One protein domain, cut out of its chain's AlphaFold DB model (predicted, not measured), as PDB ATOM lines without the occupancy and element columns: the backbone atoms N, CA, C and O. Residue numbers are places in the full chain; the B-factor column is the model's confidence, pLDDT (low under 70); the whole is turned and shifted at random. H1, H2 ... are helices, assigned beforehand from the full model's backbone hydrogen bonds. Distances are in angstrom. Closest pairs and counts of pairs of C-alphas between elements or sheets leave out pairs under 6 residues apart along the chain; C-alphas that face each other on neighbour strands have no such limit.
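What this domain is: This is residues 231 to 277 of the 770 residues of an uncharacterized protein of Coptis chinensis (UniProt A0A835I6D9). There is little regular structure here: a mostly looped chain with three very short helices set apart at the corners of a triangle, H2 at one and H1 and H3 at the others. Residues 231 to 245, with no named element, fold back on themselves, tied by a short antiparallel pairing of residues 232 to 233 with 241 to 242. The 47 printed residues have helices H1, H2, H3 in that order and no named strand; the class is all helix, with only 15 residues in named elements. The whole is compact, radius of gyration of the C-alphas 10.5 A, spanning 28 by 21 by 15 A.

Where its parts are: H2, the longest helix, is residues 261 to 266, 8.4 A long, from C-alpha 261 at (356.269, 386.679, 407.018). H1 is residues 246 to 250, 5.9 A. H3 is residues 273 to 276, 4.9 A, ending at C-alpha 276 at (363.103, 399.436, 392.849).

How they stand to each other: H2 is apart from H1 and from H3. H1 and H3 are apart too. In H1 and H2 every O i to N i+4 pair is within hydrogen-bond range; H3 is too short for one.

The domain as a whole: The C-alphas farthest apart, of Gln 251 and Tyr 277, are 29.9 A apart. The printed part has no cut. Both links between helices are short. No printed residue is under 70 in pLDDT.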
ATOM      1  N   LEU A 231     366.177 381.820 401.064       89.38
ATOM      2  CA  LEU A 231     366.520 383.069 400.379       89.38
ATOM      3  C   LEU A 231     365.367 383.597 399.514       89.38
ATOM      4  O   LEU A 231     364.884 382.928 398.607       89.38
ATOM      5  N   LEU A 232     365.008 384.866 399.716       90.19
ATOM      6  CA  LEU A 232     364.106 385.614 398.843       90.19
ATOM      7  C   LEU A 232     364.905 386.259 397.701       90.19
ATOM      8  O   LEU A 232     365.737 387.146 397.922       90.19
ATOM      9  N   CYS A 233     364.653 385.808 396.475       91.94
ATOM     10  CA  CYS A 233     365.350 386.256 395.272       91.94
ATOM     11  C   CYS A 233     364.700 387.484 394.627       91.94
ATOM     12  O   CYS A 233     363.485 387.565 394.484       91.94
ATOM     13  N   CYS A 234     365.519 388.466 394.244       93.12
ATOM     14  CA  CYS A 234     365.058 389.686 393.590       93.12
ATOM     15  C   CYS A 234     364.765 389.437 392.104       93.12
ATOM     16  O   CYS A 234     365.689 389.252 391.316       93.12
ATOM     17  N   GLU A 235     363.496 389.564 391.720       89.94
ATOM     18  CA  GLU A 235     362.982 389.372 390.353       89.94
ATOM     19  C   GLU A 235     363.419 390.487 389.382       89.94
ATOM     20  O   GLU A 235     363.395 390.341 388.161       89.94
ATOM     21  N   GLY A 236     363.885 391.618 389.921       90.25
ATOM     22  CA  GLY A 236     364.569 392.647 389.145       90.25
ATOM     23  C   GLY A 236     365.934 392.178 388.622       90.25
ATOM     24  O   GLY A 236     366.585 391.320 389.212       90.25
ATOM     25  N   ARG A 237     366.417 392.837 387.557       90.38
ATOM     26  CA  ARG A 237     367.615 392.510 386.740       90.38
ATOM     27  C   ARG A 237     368.965 392.312 387.471       90.38
ATOM     28  O   ARG A 237     369.983 392.174 386.801       90.38
ATOM     29  N   CYS A 238     369.019 392.343 388.802       92.75
ATOM     30  CA  CYS A 238     370.223 392.042 389.578       92.75
ATOM     31  C   CYS A 238     370.369 390.565 389.992       92.75
ATOM     32  O   CYS A 238     371.478 390.184 390.348       92.75
ATOM     33  N   LEU A 239     369.292 389.759 389.961       90.62
ATOM     34  CA  LEU A 239     369.278 388.306 390.252       90.62
ATOM     35  C   LEU A 239     369.806 387.872 391.644       90.62
ATOM     36  O   LEU A 239     370.041 386.690 391.891       90.62
ATOM     37  N   ARG A 240     369.992 388.818 392.572       92.81
ATOM     38  CA  ARG A 240     370.516 388.569 393.929       92.81
ATOM     39  C   ARG A 240     369.421 388.103 394.881       92.81
ATOM     40  O   ARG A 240     368.332 388.682 394.875       92.81
ATOM     41  N   CYS A 241     369.758 387.180 395.774       92.56
ATOM     42  CA  CYS A 241     368.862 386.706 396.826       92.56
ATOM     43  C   CYS A 241     369.318 387.129 398.227       92.56
ATOM     44  O   CYS A 241     370.460 387.550 398.433       92.56
ATOM     45  N   PHE A 242     368.401 387.085 399.193       92.94
ATOM     46  CA  PHE A 242     368.582 387.648 400.530       92.94
ATOM     47  C   PHE A 242     367.842 386.810 401.581       92.94
ATOM     48  O   PHE A 242     366.710 386.412 401.325       92.94
ATOM     49  N   HIS A 243     368.401 386.622 402.783       91.69
ATOM     50  CA  HIS A 243     367.593 386.189 403.934       91.69
ATOM     51  C   HIS A 243     366.527 387.258 404.199       91.69
ATOM     52  O   HIS A 243     366.861 388.437 404.367       91.69
ATOM     53  N   ALA A 244     365.251 386.882 404.148       89.69
ATOM     54  CA  ALA A 244     364.153 387.847 404.121       89.69
ATOM     55  C   ALA A 244     363.793 388.348 405.526       89.69
ATOM     56  O   ALA A 244     363.700 389.558 405.755       89.69
ATOM     57  N   THR A 245     363.651 387.407 406.456       89.44
ATOM     58  CA  THR A 245     363.347 387.628 407.870       89.44
ATOM     59  C   THR A 245     364.612 387.624 408.723       89.44
ATOM     60  O   THR A 245     365.676 387.168 408.298       89.44
ATOM     61  N   VAL A 246     364.498 388.115 409.958       87.62
ATOM     62  CA  VAL A 246     365.594 388.029 410.937       87.62
ATOM     63  C   VAL A 246     365.925 386.565 411.240       87.62
ATOM     64  O   VAL A 246     367.099 386.217 411.301       87.62
ATOM     65  N   ASP A 247     364.912 385.704 411.350       84.81
ATOM     66  CA  ASP A 247     365.061 384.299 411.745       84.81
ATOM     67  C   ASP A 247     365.789 383.465 410.681       84.81
ATOM     68  O   ASP A 247     366.759 382.773 410.995       84.81
ATOM     69  N   THR A 248     365.419 383.619 409.401       83.62
ATOM     70  CA  THR A 248     366.144 382.998 408.269       83.62
ATOM     71  C   THR A 248     367.592 383.486 408.174       83.62
ATOM     72  O   THR A 248     368.483 382.733 407.785       83.62
ATOM     73  N   GLY A 249     367.858 384.731 408.581       78.50
ATOM     74  CA  GLY A 249     369.206 385.291 408.655       78.50
ATOM     75  C   GLY A 249     370.011 384.895 409.900       78.50
ATOM     76  O   GLY A 249     371.242 384.974 409.864       78.50
ATOM     77  N   ALA A 250     369.357 384.472 410.987       80.44
ATOM     78  CA  ALA A 250     369.960 384.384 412.319       80.44
ATOM     79  C   ALA A 250     371.109 383.371 412.389       80.44
ATOM     80  O   ALA A 250     372.197 383.707 412.860       80.44
ATOM     81  N   GLN A 251     370.909 382.163 411.847       70.88
ATOM     82  CA  GLN A 251     371.938 381.109 411.811       70.88
ATOM     83  C   GLN A 251     373.198 381.539 411.039       70.88
ATOM     84  O   GLN A 251     374.302 381.089 411.334       70.88
ATOM     85  N   ALA A 252     373.037 382.435 410.062       71.38
ATOM     86  CA  ALA A 252     374.099 382.944 409.202       71.38
ATOM     87  C   ALA A 252     374.728 384.260 409.708       71.38
ATOM     88  O   ALA A 252     375.535 384.853 408.985       71.38
ATOM     89  N   GLY A 253     374.321 384.767 410.883       78.31
ATOM     90  CA  GLY A 253     374.704 386.097 411.380       78.31
ATOM     91  C   GLY A 253     374.272 387.245 410.453       78.31
ATOM     92  O   GLY A 253     374.873 388.322 410.456       78.31
ATOM     93  N   CYS A 254     373.278 387.006 409.595       86.81
ATOM     94  CA  CYS A 254     372.889 387.922 408.535       86.81
ATOM     95  C   CYS A 254     372.007 389.051 409.074       86.81
ATOM     96  O   CYS A 254     371.097 388.832 409.867       86.81
ATOM     97  N   LYS A 255     372.214 390.271 408.564       86.75
ATOM     98  CA  LYS A 255     371.345 391.421 408.872       86.75
ATOM     99  C   LYS A 255     369.931 391.279 408.292       86.75
ATOM    100  O   LYS A 255     369.042 392.004 408.731       86.75
ATOM    101  N   SER A 256     369.728 390.346 407.355       88.38
ATOM    102  CA  SER A 256     368.486 390.110 406.603       88.38
ATOM    103  C   SER A 256     367.966 391.348 405.847       88.38
ATOM    104  O   SER A 256     368.635 392.383 405.773       88.38
ATOM    105  N   LEU A 257     366.768 391.244 405.268       89.19
ATOM    106  CA  LEU A 257     365.981 392.396 404.815       89.19
ATOM    107  C   LEU A 257     365.093 392.991 405.923       89.19
ATOM    108  O   LEU A 257     364.567 394.089 405.739       89.19
ATOM    109  N   GLY A 258     364.926 392.296 407.055       88.44
ATOM    110  CA  GLY A 258     364.056 392.714 408.157       88.44
ATOM    111  C   GLY A 258     362.565 392.717 407.804       88.44
ATOM    112  O   GLY A 258     361.806 393.486 408.392       88.44
ATOM    113  N   LEU A 259     362.151 391.907 406.822       88.44
ATOM    114  CA  LEU A 259     360.741 391.713 406.485       88.44
ATOM    115  C   LEU A 259     360.071 390.800 407.520       88.44
ATOM    116  O   LEU A 259     360.738 390.005 408.182       88.44
ATOM    117  N   SER A 260     358.746 390.887 407.637       87.69
ATOM    118  CA  SER A 260     357.941 389.872 408.327       87.69
ATOM    119  C   SER A 260     357.315 388.886 407.342       87.69
ATOM    120  O   SER A 260     357.070 389.225 406.183       87.69
ATOM    121  N   GLU A 261     356.967 387.691 407.820       84.31
ATOM    122  CA  GLU A 261     356.269 386.679 407.018       84.31
ATOM    123  C   GLU A 261     355.000 387.214 406.346       84.31
ATOM    124  O   GLU A 261     354.782 387.008 405.155       84.31
ATOM    125  N   ALA A 262     354.203 388.014 407.059       83.19
ATOM    126  CA  ALA A 262     353.021 388.651 406.486       83.19
ATOM    127  C   ALA A 262     353.355 389.605 405.316       83.19
ATOM    128  O   ALA A 262     352.569 389.720 404.378       83.19
ATOM    129  N   GLN A 263     354.517 390.272 405.335       79.94
ATOM    130  CA  GLN A 263     354.969 391.113 404.220       79.94
ATOM    131  C   GLN A 263     355.450 390.279 403.030       79.94
ATOM    132  O   GLN A 263     355.148 390.639 401.896       79.94
ATOM    133  N   ILE A 264     356.154 389.170 403.275       81.12
ATOM    134  CA  ILE A 264     356.620 388.243 402.231       81.12
ATOM    135  C   ILE A 264     355.414 387.571 401.558       81.12
ATOM    136  O   ILE A 264     355.301 387.557 400.335       81.12
ATOM    137  N   GLN A 265     354.446 387.102 402.346       73.44
ATOM    138  CA  GLN A 265     353.225 386.450 401.867       73.44
ATOM    139  C   GLN A 265     352.260 387.407 401.143       73.44
ATOM    140  O   GLN A 265     351.513 386.966 400.262       73.44
ATOM    141  N   ALA A 266     352.280 388.702 401.471       79.38
ATOM    142  CA  ALA A 266     351.528 389.738 400.759       79.38
ATOM    143  C   ALA A 266     352.219 390.228 399.469       79.38
ATOM    144  O   ALA A 266     351.579 390.891 398.648       79.38
ATOM    145  N   MET A 267     353.507 389.932 399.275       78.38
ATOM    146  CA  MET A 267     354.270 390.385 398.114       78.38
ATOM    147  C   MET A 267     354.026 389.474 396.903       78.38
ATOM    148  O   MET A 267     354.071 388.250 397.014       78.38
ATOM    149  N   GLN A 268     353.751 390.077 395.742       73.00
ATOM    150  CA  GLN A 268     353.567 389.350 394.476       73.00
ATOM    151  C   GLN A 268     354.873 389.236 393.681       73.00
ATOM    152  O   GLN A 268     355.143 388.169 393.140       73.00
ATOM    153  N   GLU A 269     355.670 390.310 393.666       84.56
ATOM    154  CA  GLU A 269     356.996 390.392 393.040       84.56
ATOM    155  C   GLU A 269     357.973 391.071 394.021       84.56
ATOM    156  O   GLU A 269     357.679 392.168 394.519       84.56
ATOM    157  N   PHE A 270     359.134 390.473 394.317       91.06
ATOM    158  CA  PHE A 270     360.162 391.106 395.154       91.06
ATOM    159  C   PHE A 270     361.208 391.869 394.331       91.06
ATOM    160  O   PHE A 270     362.032 391.299 393.611       91.06
ATOM    161  N   LEU A 271     361.254 393.189 394.536       92.50
ATOM    162  CA  LEU A 271     362.315 394.065 394.039       92.50
ATOM    163  C   LEU A 271     363.150 394.618 395.199       92.50
ATOM    164  O   LEU A 271     362.680 395.449 395.981       92.50
ATOM    165  N   CYS A 272     364.428 394.233 395.261       93.81
ATOM    166  CA  CYS A 272     365.382 394.865 396.174       93.81
ATOM    167  C   CYS A 272     365.552 396.364 395.845       93.81
ATOM    168  O   CYS A 272     365.315 396.800 394.714       93.81
ATOM    169  N   MET A 273     366.016 397.168 396.809       93.06
ATOM    170  CA  MET A 273     366.022 398.635 396.671       93.06
ATOM    171  C   MET A 273     366.837 399.148 395.469       93.06
ATOM    172  O   MET A 273     366.452 400.143 394.864       93.06
ATOM    173  N   ASN A 274     367.910 398.458 395.051       95.50
ATOM    174  CA  ASN A 274     368.636 398.830 393.826       95.50
ATOM    175  C   ASN A 274     367.754 398.718 392.570       95.50
ATOM    176  O   ASN A 274     367.764 399.623 391.738       95.50
ATOM    177  N   CYS A 275     366.967 397.644 392.449       94.44
ATOM    178  CA  CYS A 275     366.049 397.450 391.327       94.44
ATOM    179  C   CYS A 275     364.854 398.403 391.416       94.44
ATOM    180  O   CYS A 275     364.534 399.061 390.431       94.44
ATOM    181  N   LYS A 276     364.253 398.548 392.605       94.06
ATOM    182  CA  LYS A 276     363.103 399.436 392.849       94.06
ATOM    183  C   LYS A 276     363.376 400.900 392.478       94.06
ATOM    184  O   LYS A 276     362.471 401.581 392.008       94.06
ATOM    185  N   TYR A 277     364.609 401.375 392.674       93.88
ATOM    186  CA  TYR A 277     365.026 402.744 392.349       93.88
ATOM    187  C   TYR A 277     365.883 402.858 391.074       93.88
ATOM    188  O   TYR A 277     366.407 403.936 390.808       93.88
TER     189      TYR A 277